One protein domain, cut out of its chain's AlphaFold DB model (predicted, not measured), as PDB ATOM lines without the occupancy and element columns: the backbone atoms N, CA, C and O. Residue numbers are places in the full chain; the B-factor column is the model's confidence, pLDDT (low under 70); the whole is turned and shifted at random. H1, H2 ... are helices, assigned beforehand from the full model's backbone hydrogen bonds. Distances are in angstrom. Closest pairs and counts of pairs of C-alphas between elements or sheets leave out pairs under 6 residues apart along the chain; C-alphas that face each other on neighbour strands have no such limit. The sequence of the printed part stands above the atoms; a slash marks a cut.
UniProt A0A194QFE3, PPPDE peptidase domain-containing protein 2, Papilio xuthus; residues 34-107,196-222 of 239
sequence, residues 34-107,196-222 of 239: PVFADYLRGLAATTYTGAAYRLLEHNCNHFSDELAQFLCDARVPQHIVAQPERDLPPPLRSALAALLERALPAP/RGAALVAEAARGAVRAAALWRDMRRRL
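What this domain is: This is residues 34 to 107 and 196 to 222 of the 239 residues of the protein "PPPDE peptidase domain-containing protein 2" of Papilio xuthus (UniProt A0A194QFE3). The helices make an open frame with few close contacts: H1 and H2 are side by side at one end, the short H3 and H4 run along one side, H5 crosses at the other end, and the long, kinked H6 runs along the opposite side. The link of residues 47 to 59 passes through the middle of this frame, and residues 212 to 222, of which 212 to 221 belong to H6, stick out. The printed part has 101 residues with six named helices, H1 to H6 in order, and no named strand; its class is all helix. It is only just compact, close to loose, with a radius of gyration of the C-alphas of 14.9 A, and it is elongated, spanning 49 by 28 by 19 A.

Where its parts are: Find C-alpha 34 at (21.202, 33.655, 59.997); from there H1, residues 34 to 46, runs 18.6 A. Next look for H2, residues 60 to 72, which begins at C-alpha 60 at (13.224, 41.159, 40.695) and is 17.7 A long. H3, residues 78 to 81, and H4, residues 83 to 87, are short, 5.2 A and 6.0 A. H5, residues 90 to 103, spans 19.8 A. Beyond the cut, H6, residues 197 to 221, is the longest helix, 34.5 A from first to last C-alpha, and ends at C-alpha 221 at (9.055, 55.224, 17.437).

How they stand to each other: Start at H1 and H2, which are near each other, with 9 pairs of C-alphas within 10 A. H1 and H6 are close but not clearly touching, at a steep tilt of 60 degrees and running the same way; their closest C-alphas, those of Ala 44 and Gly 197, are 5.4 A apart. H2 touches H3 with residues 61 to 65 alone, and the closest C-alphas, of Asn 61 and Val 81, are 5.4 A apart. H3 and H4 are close but not clearly touching, their closest C-alphas, of His 79 and Arg 86, being 7.4 A apart. H4 and H5 are also close but not clearly touching, with the C-alphas of Pro 84 and Arg 93 the closest at 7.1 A. H6 has a kink of 44 degrees near residue 204; it is near H2 and near H5, each with 5 pairs of C-alphas within 10 A. Among the pairs that are apart are H1 and H5, and H3 and H6. In H1, H2 and H4 every O i to N i+4 pair is within hydrogen-bond range, in H5 9 of 10 and in H6 20 of 21, while H3 is too short for such a pair.

The domain as a whole: The C-alphas farthest apart, of Pro 34 and Arg 221, are 49.2 A from each other. Residues 108 to 195 are not printed, and C-alphas 107 and 196 are 17.1 A apart across this cut, which lies in the link from H5 to H6. Of the links that are printed whole, H1 to H2 is long, with 13 residues, and the others are tight. Look at the B-factor column for the model's pLDDT: its mean over the printed part is 71.9, residues 105 to 107 and 196 to 222 are under 70, and H6 has a mean of 40.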
ATOM      1  N   PRO A  34      20.623  34.902  60.502       76.44
ATOM      2  CA  PRO A  34      21.202  33.655  59.997       76.44
ATOM      3  C   PRO A  34      20.205  32.838  59.169       76.44
ATOM      4  O   PRO A  34      20.465  32.595  57.998       76.44
ATOM      5  N   VAL A  35      19.020  32.536  59.720       81.94
ATOM      6  CA  VAL A  35      17.966  31.760  59.030       81.94
ATOM      7  C   VAL A  35      17.599  32.392  57.685       81.94
ATOM      8  O   VAL A  35      17.437  31.705  56.681       81.94
ATOM      9  N   PHE A  36      17.528  33.721  57.642       83.38
ATOM     10  CA  PHE A  36      17.263  34.452  56.411       83.38
ATOM     11  C   PHE A  36      18.433  34.416  55.412       83.38
ATOM     12  O   PHE A  36      18.211  34.257  54.214       83.38
ATOM     13  N   ALA A  37      19.681  34.519  55.877       79.81
ATOM     14  CA  ALA A  37      20.855  34.345  55.022       79.81
ATOM     15  C   ALA A  37      20.940  32.921  54.442       79.81
ATOM     16  O   ALA A  37      21.427  32.748  53.326       79.81
ATOM     17  N   ASP A  38      20.441  31.920  55.163       79.94
ATOM     18  CA  ASP A  38      20.388  30.527  54.720       79.94
ATOM     19  C   ASP A  38      19.294  30.324  53.663       79.94
ATOM     20  O   ASP A  38      19.575  29.785  52.593       79.94
ATOM     21  N   TYR A  39      18.094  30.869  53.890       81.31
ATOM     22  CA  TYR A  39      17.010  30.897  52.901       81.31
ATOM     23  C   TYR A  39      17.424  31.608  51.597       81.31
ATOM     24  O   TYR A  39      17.233  31.070  50.507       81.31
ATOM     25  N   LEU A  40      18.099  32.761  51.693       81.75
ATOM     26  CA  LEU A  40      18.649  33.481  50.535       81.75
ATOM     27  C   LEU A  40      19.716  32.679  49.772       81.75
ATOM     28  O   LEU A  40      19.821  32.823  48.554       81.75
ATOM     29  N   ARG A  41      20.512  31.848  50.462       80.81
ATOM     30  CA  ARG A  41      21.462  30.926  49.815       80.81
ATOM     31  C   ARG A  41      20.745  29.775  49.113       80.81
ATOM     32  O   ARG A  41      21.179  29.406  48.030       80.81
ATOM     33  N   GLY A  42      19.658  29.261  49.691       78.88
ATOM     34  CA  GLY A  42      18.779  28.285  49.043       78.88
ATOM     35  C   GLY A  42      18.197  28.836  47.743       78.88
ATOM     36  O   GLY A  42      18.496  28.312  46.674       78.88
ATOM     37  N   LEU A  43      17.473  29.961  47.815       82.75
ATOM     38  CA  LEU A  43      16.875  30.609  46.642       82.75
ATOM     39  C   LEU A  43      17.897  30.872  45.528       82.75
ATOM     40  O   LEU A  43      17.624  30.551  44.376       82.75
ATOM     41  N   ALA A  44      19.076  31.412  45.854       77.94
ATOM     42  CA  ALA A  44      20.118  31.708  44.867       77.94
ATOM     43  C   ALA A  44      20.780  30.459  44.248       77.94
ATOM     44  O   ALA A  44      21.438  30.585  43.218       77.94
ATOM     45  N   ALA A  45      20.626  29.280  44.860       76.19
ATOM     46  CA  ALA A  45      21.159  28.008  44.370       76.19
ATOM     47  C   ALA A  45      20.124  27.150  43.619       76.19
ATOM     48  O   ALA A  45      20.521  26.225  42.917       76.19
ATOM     49  N   THR A  46      18.820  27.422  43.766       82.50
ATOM     50  CA  THR A  46      17.747  26.620  43.144       82.50
ATOM     51  C   THR A  46      16.883  27.409  42.166       82.50
ATOM     52  O   THR A  46      16.725  27.006  41.021       82.50
ATOM     53  N   THR A  47      16.303  28.523  42.616       80.81
ATOM     54  CA  THR A  47      15.115  29.125  41.980       80.81
ATOM     55  C   THR A  47      15.405  30.503  41.399       80.81
ATOM     56  O   THR A  47      14.787  30.911  40.427       80.81
ATOM     57  N   TYR A  48      16.369  31.219  41.970       82.38
ATOM     58  CA  TYR A  48      16.813  32.551  41.557       82.38
ATOM     59  C   TYR A  48      18.315  32.536  41.251       82.38
ATOM     60  O   TYR A  48      19.081  33.393  41.700       82.38
ATOM     61  N   THR A  49      18.734  31.525  40.487       79.75
ATOM     62  CA  THR A  49      20.021  31.522  39.784       79.75
ATOM     63  C   THR A  49      20.008  32.598  38.691       79.75
ATOM     64  O   THR A  49      18.945  33.065  38.271       79.75
ATOM     65  N   GLY A  50      21.177  32.971  38.162       74.62
ATOM     66  CA  GLY A  50      21.229  33.818  36.961       74.62
ATOM     67  C   GLY A  50      20.569  33.162  35.742       74.62
ATOM     68  O   GLY A  50      20.074  33.866  34.869       74.62
ATOM     69  N   ALA A  51      20.508  31.826  35.718       75.56
ATOM     70  CA  ALA A  51      19.914  31.050  34.637       75.56
ATOM     71  C   ALA A  51      18.383  30.979  34.658       75.56
ATOM     72  O   ALA A  51      17.768  30.791  33.612       75.56
ATOM     73  N   ALA A  52      17.760  31.161  35.823       78.44
ATOM     74  CA  ALA A  52      16.307  31.208  35.942       78.44
ATOM     75  C   ALA A  52      15.711  32.584  35.585       78.44
ATOM     76  O   ALA A  52      14.498  32.696  35.436       78.44
ATOM     77  N   TYR A  53      16.522  33.644  35.482       79.62
ATOM     78  CA  TYR A  53      16.019  35.017  35.394       79.62
ATOM     79  C   TYR A  53      15.323  35.312  34.055       79.62
ATOM     80  O   TYR A  53      15.974  35.410  33.014       79.62
ATOM     81  N   ARG A  54      14.006  35.546  34.094       83.12
ATOM     82  CA  ARG A  54      13.189  35.952  32.937       83.12
ATOM     83  C   ARG A  54      12.645  37.352  33.170       83.12
ATOM     84  O   ARG A  54      11.982  37.597  34.172       83.12
ATOM     85  N   LEU A  55      12.914  38.284  32.252       84.44
ATOM     86  CA  LEU A  55      12.622  39.710  32.460       84.44
ATOM     87  C   LEU A  55      11.132  39.995  32.724       84.44
ATOM     88  O   LEU A  55      10.819  40.883  33.518       84.44
ATOM     89  N   LEU A  56      10.234  39.243  32.085       85.75
ATOM     90  CA  LEU A  56       8.788  39.367  32.273       85.75
ATOM     91  C   LEU A  56       8.305  38.475  33.432       85.75
ATOM     92  O   LEU A  56       7.746  38.982  34.399       85.75
ATOM     93  N   GLU A  57       8.585  37.173  33.357       86.12
ATOM     94  CA  GLU A  57       7.928  36.132  34.168       86.12
ATOM     95  C   GLU A  57       8.642  35.763  35.481       86.12
ATOM     96  O   GLU A  57       8.020  35.197  36.372       86.12
ATOM     97  N   HIS A  58       9.946  36.034  35.616       83.31
ATOM     98  CA  HIS A  58      10.741  35.569  36.761       83.31
ATOM     99  C   HIS A  58      11.868  36.550  37.096       83.31
ATOM    100  O   HIS A  58      13.059  36.296  36.892       83.31
ATOM    101  N   ASN A  59      11.450  37.731  37.547       85.31
ATOM    102  CA  ASN A  59      12.291  38.919  37.702       85.31
ATOM    103  C   ASN A  59      12.447  39.374  39.171       85.31
ATOM    104  O   ASN A  59      12.064  38.688  40.121       85.31
ATOM    105  N   CYS A  60      13.019  40.563  39.373       83.25
ATOM    106  CA  CYS A  60      13.224  41.159  40.695       83.25
ATOM    107  C   CYS A  60      11.928  41.413  41.496       83.25
ATOM    108  O   CYS A  60      11.985  41.400  42.729       83.25
ATOM    109  N   ASN A  61      10.776  41.598  40.843       87.38
ATOM    110  CA  ASN A  61       9.490  41.807  41.519       87.38
ATOM    111  C   ASN A  61       8.993  40.483  42.118       87.38
ATOM    112  O   ASN A  61       8.641  40.442  43.294       87.38
ATOM    113  N   HIS A  62       9.083  39.395  41.346       87.81
ATOM    114  CA  HIS A  62       8.769  38.028  41.775       87.81
ATOM    115  C   HIS A  62       9.676  37.576  42.934       87.81
ATOM    116  O   HIS A  62       9.192  37.126  43.971       87.81
ATOM    117  N   PHE A  63      10.989  37.821  42.828       88.56
ATOM    118  CA  PHE A  63      11.935  37.592  43.928       88.56
ATOM    119  C   PHE A  63      11.555  38.364  45.201       88.56
ATOM    120  O   PHE A  63      11.615  37.824  46.305       88.56
ATOM    121  N   SER A  64      11.156  39.632  45.061       85.31
ATOM    122  CA  SER A  64      10.776  40.477  46.200       85.31
ATOM    123  C   SER A  64       9.475  40.024  46.865       85.31
ATOM    124  O   SER A  64       9.331  40.192  48.074       85.31
ATOM    125  N   ASP A  65       8.557  39.434  46.098       90.38
ATOM    126  CA  ASP A  65       7.289  38.881  46.577       90.38
ATOM    127  C   ASP A  65       7.494  37.588  47.386       90.38
ATOM    128  O   ASP A  65       7.013  37.486  48.513       90.38
ATOM    129  N   GLU A  66       8.332  36.665  46.901       89.12
ATOM    130  CA  GLU A  66       8.764  35.481  47.666       89.12
ATOM    131  C   GLU A  66       9.457  35.867  48.988       89.12
ATOM    132  O   GLU A  66       9.174  35.300  50.048       89.12
ATOM    133  N   LEU A  67      10.330  36.886  48.968       88.19
ATOM    134  CA  LEU A  67      10.948  37.393  50.197       88.19
ATOM    135  C   LEU A  67       9.940  38.060  51.143       88.19
ATOM    136  O   LEU A  67      10.092  37.943  52.361       88.19
ATOM    137  N   ALA A  68       8.943  38.774  50.621       86.56
ATOM    138  CA  ALA A  68       7.900  39.390  51.434       86.56
ATOM    139  C   ALA A  68       7.044  38.319  52.128       86.56
ATOM    140  O   ALA A  68       6.831  38.404  53.344       86.56
ATOM    141  N   GLN A  69       6.667  37.271  51.391       91.44
ATOM    142  CA  GLN A  69       5.902  36.137  51.894       91.44
ATOM    143  C   GLN A  69       6.676  35.397  52.994       91.44
ATOM    144  O   GLN A  69       6.167  35.236  54.102       91.44
ATOM    145  N   PHE A  70       7.939  35.027  52.747       89.62
ATOM    146  CA  PHE A  70       8.776  34.329  53.732       89.62
ATOM    147  C   PHE A  70       9.048  35.145  55.009       89.62
ATOM    148  O   PHE A  70       9.108  34.589  56.107       89.62
ATOM    149  N   LEU A  71       9.253  36.461  54.892       85.94
ATOM    150  CA  LEU A  71       9.604  37.297  56.042       85.94
ATOM    151  C   LEU A  71       8.392  37.748  56.857       85.94
ATOM    152  O   LEU A  71       8.487  37.821  58.085       85.94
ATOM    153  N   CYS A  72       7.310  38.140  56.190       90.25
ATOM    154  CA  CYS A  72       6.236  38.940  56.777       90.25
ATOM    155  C   CYS A  72       4.838  38.334  56.603       90.25
ATOM    156  O   CYS A  72       3.902  38.948  57.106       90.25
ATOM    157  N   ASP A  73       4.700  37.191  55.916       91.38
ATOM    158  CA  ASP A  73       3.408  36.610  55.513       91.38
ATOM    159  C   ASP A  73       2.540  37.621  54.732       91.38
ATOM    160  O   ASP A  73       1.358  37.831  54.999       91.38
ATOM    161  N   ALA A  74       3.188  38.345  53.813       89.12
ATOM    162  CA  ALA A  74       2.606  39.450  53.062       89.12
ATOM    163  C   ALA A  74       3.127  39.463  51.621       89.12
ATOM    164  O   ALA A  74       4.295  39.165  51.386       89.12
ATOM    165  N   ARG A  75       2.287  39.873  50.666       91.44
ATOM    166  CA  ARG A  75       2.645  39.968  49.241       91.44
ATOM    167  C   ARG A  75       3.038  41.388  48.833       91.44
ATOM    168  O   ARG A  75       2.611  42.374  49.439       91.44
ATOM    169  N   VAL A  76       3.833  41.497  47.775       84.38
ATOM    170  CA  VAL A  76       4.062  42.748  47.040       84.38
ATOM    171  C   VAL A  76       2.766  43.129  46.298       84.38
ATOM    172  O   VAL A  76       2.094  42.245  45.767       84.38
ATOM    173  N   PRO A  77       2.375  44.420  46.232       87.31
ATOM    174  CA  PRO A  77       1.163  44.834  45.527       87.31
ATOM    175  C   PRO A  77       1.089  44.315  44.087       87.31
ATOM    176  O   PRO A  77       2.033  44.469  43.310       87.31
ATOM    177  N   GLN A  78      -0.063  43.750  43.715       90.75
ATOM    178  CA  GLN A  78      -0.252  43.033  42.448       90.75
ATOM    179  C   GLN A  78       0.131  43.861  41.211       90.75
ATOM    180  O   GLN A  78       0.707  43.317  40.278       90.75
ATOM    181  N   HIS A  79      -0.094  45.180  41.221       84.62
ATOM    182  CA  HIS A  79       0.266  46.083  40.118       84.62
ATOM    183  C   HIS A  79       1.787  46.258  39.899       84.62
ATOM    184  O   HIS A  79       2.190  46.895  38.925       84.62
ATOM    185  N   ILE A  80       2.628  45.753  40.806       84.00
ATOM    186  CA  ILE A  80       4.091  45.719  40.670       84.00
ATOM    187  C   ILE A  80       4.526  44.354  40.120       84.00
ATOM    188  O   ILE A  80       5.354  44.294  39.217       84.00
ATOM    189  N   VAL A  81       3.959  43.257  40.634       82.38
ATOM    190  CA  VAL A  81       4.285  41.896  40.167       82.38
ATOM    191  C   VAL A  81       3.743  41.676  38.751       82.38
ATOM    192  O   VAL A  81       4.523  41.452  37.829       82.38
ATOM    193  N   ALA A  82       2.439  41.881  38.553       86.69
ATOM    194  CA  ALA A  82       1.737  41.787  37.269       86.69
ATOM    195  C   ALA A  82       1.914  43.055  36.399       86.69
ATOM    196  O   ALA A  82       0.985  43.538  35.745       86.69
ATOM    197  N   GLN A  83       3.113  43.647  36.427       84.62
ATOM    198  CA  GLN A  83       3.466  44.759  35.549       84.62
ATOM    199  C   GLN A  83       3.413  44.371  34.052       84.62
ATOM    200  O   GLN A  83       2.849  45.154  33.284       84.62
ATOM    201  N   PRO A  84       3.931  43.203  33.605       83.50
ATOM    202  CA  PRO A  84       3.818  42.779  32.205       83.50
ATOM    203  C   PRO A  84       2.364  42.635  31.738       83.50
ATOM    204  O   PRO A  84       2.056  42.913  30.583       83.50
ATOM    205  N   GLU A  85       1.461  42.236  32.633       89.44
ATOM    206  CA  GLU A  85       0.034  42.048  32.358       89.44
ATOM    207  C   GLU A  85      -0.689  43.377  32.159       89.44
ATOM    208  O   GLU A  85      -1.540  43.478  31.278       89.44
ATOM    209  N   ARG A  86      -0.328  44.390  32.955       86.50
ATOM    210  CA  ARG A  86      -0.877  45.748  32.864       86.50
ATOM    211  C   ARG A  86      -0.328  46.520  31.662       86.50
ATOM    212  O   ARG A  86      -1.087  47.214  30.993       86.50
ATOM    213  N   ASP A  87       0.981  46.435  31.420       84.19
ATOM    214  CA  ASP A  87       1.677  47.309  30.465       84.19
ATOM    215  C   ASP A  87       1.773  46.714  29.043       84.19
ATOM    216  O   ASP A  87       2.051  47.456  28.100       84.19
ATOM    217  N   LEU A  88       1.558  45.400  28.864       87.88
ATOM    218  CA  LEU A  88       1.674  44.705  27.572       87.88
ATOM    219  C   LEU A  88       0.429  43.841  27.282       87.88
ATOM    220  O   LEU A  88       0.162  42.896  28.034       87.88
ATOM    221  N   PRO A  89      -0.300  44.055  26.166       92.25
ATOM    222  CA  PRO A  89      -1.354  43.133  25.752       92.25
ATOM    223  C   PRO A  89      -0.762  41.751  25.404       92.25
ATOM    224  O   PRO A  89       0.379  41.685  24.930       92.25
ATOM    225  N   PRO A  90      -1.508  40.641  25.588       90.44
ATOM    226  CA  PRO A  90      -0.981  39.280  25.449       90.44
ATOM    227  C   PRO A  90      -0.139  38.987  24.190       90.44
ATOM    228  O   PRO A  90       0.973  38.488  24.360       90.44
ATOM    229  N   PRO A  91      -0.556  39.328  22.947       91.19
ATOM    230  CA  PRO A  91       0.257  39.027  21.761       91.19
ATOM    231  C   PRO A  91       1.594  39.783  21.740       91.19
ATOM    232  O   PRO A  91       2.607  39.224  21.321       91.19
ATOM    233  N   LEU A  92       1.633  41.024  22.247       91.62
ATOM    234  CA  LEU A  92       2.875  41.794  22.356       91.62
ATOM    235  C   LEU A  92       3.799  41.212  23.432       91.62
ATOM    236  O   LEU A  92       5.012  41.182  23.240       91.62
ATOM    237  N   ARG A  93       3.233  40.715  24.540       89.31
ATOM    238  CA  ARG A  93       3.988  40.064  25.618       89.31
ATOM    239  C   ARG A  93       4.681  38.794  25.120       89.31
ATOM    240  O   ARG A  93       5.886  38.663  25.313       89.31
ATOM    241  N   SER A  94       3.965  37.931  24.396       89.81
ATOM    242  CA  SER A  94       4.527  36.710  23.797       89.81
ATOM    243  C   SER A  94       5.597  37.005  22.739       89.81
ATOM    244  O   SER A  94       6.653  36.374  22.737       89.81
ATOM    245  N   ALA A  95       5.368  37.995  21.868       91.44
ATOM    246  CA  ALA A  95       6.357  38.415  20.872       91.44
ATOM    247  C   ALA A  95       7.630  38.990  21.525       91.44
ATOM    248  O   ALA A  95       8.744  38.678  21.101       91.44
ATOM    249  N   LEU A  96       7.477  39.786  22.591       89.25
ATOM    250  CA  LEU A  96       8.597  40.338  23.349       89.25
ATOM    251  C   LEU A  96       9.369  39.250  24.110       89.25
ATOM    252  O   LEU A  96      10.596  39.285  24.104       89.25
ATOM    253  N   ALA A  97       8.689  38.269  24.712       87.81
ATOM    254  CA  ALA A  97       9.333  37.124  25.359       87.81
ATOM    255  C   ALA A  97      10.221  36.349  24.367       87.81
ATOM    256  O   ALA A  97      11.415  36.173  24.609       87.81
ATOM    257  N   ALA A  98       9.678  35.990  23.198       88.00
ATOM    258  CA  ALA A  98      10.420  35.290  22.147       88.00
ATOM    259  C   ALA A  98      11.616  36.098  21.596       88.00
ATOM    260  O   ALA A  98      12.633  35.517  21.212       88.00
ATOM    261  N   LEU A  99      11.524  37.434  21.569       89.00
ATOM    262  CA  LEU A  99      12.646  38.305  21.211       89.00
ATOM    263  C   LEU A  99      13.715  38.349  22.316       89.00
ATOM    264  O   LEU A  99      14.905  38.269  22.015       89.00
ATOM    265  N   LEU A 100      13.311  38.452  23.585       83.75
ATOM    266  CA  LEU A 100      14.222  38.515  24.733       83.75
ATOM    267  C   LEU A 100      15.035  37.225  24.895       83.75
ATOM    268  O   LEU A 100      16.243  37.315  25.098       83.75
ATOM    269  N   GLU A 101      14.421  36.054  24.705       81.62
ATOM    270  CA  GLU A 101      15.112  34.750  24.721       81.62
ATOM    271  C   GLU A 101      16.168  34.593  23.613       81.62
ATOM    272  O   GLU A 101      17.066  33.761  23.722       81.62
ATOM    273  N   ARG A 102      16.080  35.392  22.540       80.12
ATOM    274  CA  ARG A 102      17.053  35.410  21.433       80.12
ATOM    275  C   ARG A 102      18.096  36.522  21.561       80.12
ATOM    276  O   ARG A 102      19.187  36.391  21.014       80.12
ATOM    277  N   ALA A 103      17.743  37.633  22.208       76.50
ATOM    278  CA  ALA A 103      18.567  38.840  22.299       76.50
ATOM    279  C   ALA A 103      19.401  38.917  23.588       76.50
ATOM    280  O   ALA A 103      20.446  39.570  23.609       76.50
ATOM    281  N   LEU A 104      18.950  38.272  24.667       72.69
ATOM    282  CA  LEU A 104      19.756  38.055  25.864       72.69
ATOM    283  C   LEU A 104      20.602  36.786  25.666       72.69
ATOM    284  O   LEU A 104      20.107  35.814  25.095       72.69
ATOM    285  N   PRO A 105      21.872  36.760  26.112       58.38
ATOM    286  CA  PRO A 105      22.681  35.555  26.014       58.38
ATOM    287  C   PRO A 105      22.029  34.435  26.829       58.38
ATOM    288  O   PRO A 105      21.743  34.620  28.014       58.38
ATOM    289  N   ALA A 106      21.825  33.276  26.194       56.25
ATOM    290  CA  ALA A 106      21.370  32.074  26.881       56.25
ATOM    291  C   ALA A 106      22.269  31.824  28.105       56.25
ATOM    292  O   ALA A 106      23.497  31.938  27.994       56.25
ATOM    293  N   PRO A 107      21.691  31.545  29.283       52.31
ATOM    294  CA  PRO A 107      22.451  31.588  30.515       52.31
ATOM    295  C   PRO A 107      23.524  30.506  30.529       52.31
ATOM    296  O   PRO A 107      23.252  29.336  30.256       52.31
ATOM    297  N   ARG A 196      23.398  39.333  46.598       32.81
ATOM    298  CA  ARG A 196      24.003  38.016  46.279       32.81
ATOM    299  C   ARG A 196      23.259  37.252  45.185       32.81
ATOM    300  O   ARG A 196      23.876  36.943  44.175       32.81
ATOM    301  N   GLY A 197      21.931  37.126  45.278       32.59
ATOM    302  CA  GLY A 197      21.104  36.909  44.077       32.59
ATOM    303  C   GLY A 197      21.254  38.086  43.099       32.59
ATOM    304  O   GLY A 197      21.531  37.902  41.918       32.59
ATOM    305  N   ALA A 198      21.247  39.316  43.628       35.97
ATOM    306  CA  ALA A 198      21.440  40.544  42.851       35.97
ATOM    307  C   ALA A 198      22.857  40.779  42.285       35.97
ATOM    308  O   ALA A 198      23.104  41.852  41.759       35.97
ATOM    309  N   ALA A 199      23.783  39.817  42.369       32.88
ATOM    310  CA  ALA A 199      25.045  39.868  41.623       32.88
ATOM    311  C   ALA A 199      24.885  39.210  40.239       32.88
ATOM    312  O   ALA A 199      25.154  39.843  39.222       32.88
ATOM    313  N   LEU A 200      24.328  37.995  40.196       35.41
ATOM    314  CA  LEU A 200      23.894  37.336  38.956       35.41
ATOM    315  C   LEU A 200      22.771  38.133  38.277       35.41
ATOM    316  O   LEU A 200      22.836  38.417  37.083       35.41
ATOM    317  N   VAL A 201      21.800  38.614  39.060       35.84
ATOM    318  CA  VAL A 201      20.761  39.518  38.551       35.84
ATOM    319  C   VAL A 201      21.308  40.922  38.232       35.84
ATOM    320  O   VAL A 201      20.655  41.638  37.492       35.84
ATOM    321  N   ALA A 202      22.518  41.324  38.656       33.75
ATOM    322  CA  ALA A 202      23.150  42.554  38.143       33.75
ATOM    323  C   ALA A 202      23.771  42.370  36.746       33.75
ATOM    324  O   ALA A 202      23.782  43.322  35.968       33.75
ATOM    325  N   GLU A 203      24.235  41.166  36.398       33.47
ATOM    326  CA  GLU A 203      24.603  40.818  35.018       33.47
ATOM    327  C   GLU A 203      23.355  40.873  34.124       33.47
ATOM    328  O   GLU A 203      23.302  41.621  33.145       33.47
ATOM    329  N   ALA A 204      22.284  40.195  34.553       32.44
ATOM    330  CA  ALA A 204      20.989  40.243  33.880       32.44
ATOM    331  C   ALA A 204      20.384  41.661  33.862       32.44
ATOM    332  O   ALA A 204      19.751  42.029  32.880       32.44
ATOM    333  N   ALA A 205      20.616  42.494  34.886       32.69
ATOM    334  CA  ALA A 205      20.144  43.878  34.932       32.69
ATOM    335  C   ALA A 205      20.989  44.842  34.091       32.69
ATOM    336  O   ALA A 205      20.439  45.824  33.604       32.69
ATOM    337  N   ARG A 206      22.272  44.564  33.811       37.00
ATOM    338  CA  ARG A 206      22.992  45.253  32.720       37.00
ATOM    339  C   ARG A 206      22.311  44.968  31.376       37.00
ATOM    340  O   ARG A 206      22.118  45.889  30.584       37.00
ATOM    341  N   GLY A 207      21.859  43.728  31.170       31.09
ATOM    342  CA  GLY A 207      20.966  43.352  30.070       31.09
ATOM    343  C   GLY A 207      19.613  44.074  30.117       31.09
ATOM    344  O   GLY A 207      19.214  44.683  29.131       31.09
ATOM    345  N   ALA A 208      18.932  44.089  31.265       32.81
ATOM    346  CA  ALA A 208      17.597  44.666  31.423       32.81
ATOM    347  C   ALA A 208      17.576  46.201  31.360       32.81
ATOM    348  O   ALA A 208      16.613  46.766  30.861       32.81
ATOM    349  N   VAL A 209      18.630  46.895  31.801       36.88
ATOM    350  CA  VAL A 209      18.784  48.350  31.636       36.88
ATOM    351  C   VAL A 209      19.042  48.693  30.169       36.88
ATOM    352  O   VAL A 209      18.467  49.660  29.670       36.88
ATOM    353  N   ARG A 210      19.814  47.872  29.439       36.00
ATOM    354  CA  ARG A 210      19.927  47.979  27.973       36.00
ATOM    355  C   ARG A 210      18.586  47.695  27.285       36.00
ATOM    356  O   ARG A 210      18.164  48.495  26.456       36.00
ATOM    357  N   ALA A 211      17.859  46.652  27.685       35.06
ATOM    358  CA  ALA A 211      16.521  46.349  27.173       35.06
ATOM    359  C   ALA A 211      15.500  47.455  27.501       35.06
ATOM    360  O   ALA A 211      14.704  47.816  26.646       35.06
ATOM    361  N   ALA A 212      15.559  48.070  28.684       38.06
ATOM    362  CA  ALA A 212      14.708  49.195  29.085       38.06
ATOM    363  C   ALA A 212      15.134  50.537  28.458       38.06
ATOM    364  O   ALA A 212      14.361  51.498  28.471       38.06
ATOM    365  N   ALA A 213      16.352  50.642  27.920       40.78
ATOM    366  CA  ALA A 213      16.762  51.734  27.041       40.78
ATOM    367  C   ALA A 213      16.225  51.509  25.618       40.78
ATOM    368  O   ALA A 213      15.559  52.392  25.087       40.78
ATOM    369  N   LEU A 214      16.402  50.305  25.059       42.91
ATOM    370  CA  LEU A 214      15.838  49.896  23.766       42.91
ATOM    371  C   LEU A 214      14.305  50.011  23.746       42.91
ATOM    372  O   LEU A 214      13.749  50.578  22.815       42.91
ATOM    373  N   TRP A 215      13.620  49.582  24.808       38.47
ATOM    374  CA  TRP A 215      12.172  49.738  24.978       38.47
ATOM    375  C   TRP A 215      11.745  51.210  25.039       38.47
ATOM    376  O   TRP A 215      10.733  51.590  24.454       38.47
ATOM    377  N   ARG A 216      12.535  52.073  25.697       47.34
ATOM    378  CA  ARG A 216      12.305  53.529  25.700       47.34
ATOM    379  C   ARG A 216      12.592  54.191  24.354       47.34
ATOM    380  O   ARG A 216      12.060  55.271  24.133       47.34
ATOM    381  N   ASP A 217      13.398  53.591  23.485       49.19
ATOM    382  CA  ASP A 217      13.594  54.068  22.114       49.19
ATOM    383  C   ASP A 217      12.470  53.572  21.190       49.19
ATOM    384  O   ASP A 217      11.807  54.374  20.540       49.19
ATOM    385  N   MET A 218      12.138  52.277  21.236       43.88
ATOM    386  CA  MET A 218      10.985  51.696  20.535       43.88
ATOM    387  C   MET A 218       9.675  52.421  20.881       43.88
ATOM    388  O   MET A 218       8.911  52.761  19.982       43.88
ATOM    389  N   ARG A 219       9.443  52.767  22.156       52.16
ATOM    390  CA  ARG A 219       8.255  53.531  22.578       52.16
ATOM    391  C   ARG A 219       8.216  54.973  22.044       52.16
ATOM    392  O   ARG A 219       7.133  55.538  21.982       52.16
ATOM    393  N   ARG A 220       9.347  55.567  21.636       61.78
ATOM    394  CA  ARG A 220       9.380  56.869  20.929       61.78
ATOM    395  C   ARG A 220       9.117  56.738  19.426       61.78
ATOM    396  O   ARG A 220       8.821  57.740  18.790       61.78
ATOM    397  N   ARG A 221       9.267  55.533  18.864       60.66
ATOM    398  CA  ARG A 221       9.055  55.224  17.437       60.66
ATOM    399  C   ARG A 221       7.657  54.674  17.141       60.66
ATOM    400  O   ARG A 221       7.239  54.684  15.989       60.66
ATOM    401  N   LEU A 222       6.948  54.185  18.158       52.66
ATOM    402  CA  LEU A 222       5.535  53.825  18.051       52.66
ATOM    403  C   LEU A 222       4.676  55.091  17.868       52.66
ATOM    404  O   LEU A 222       4.916  56.078  18.570       52.66
TER     405      LEU A 222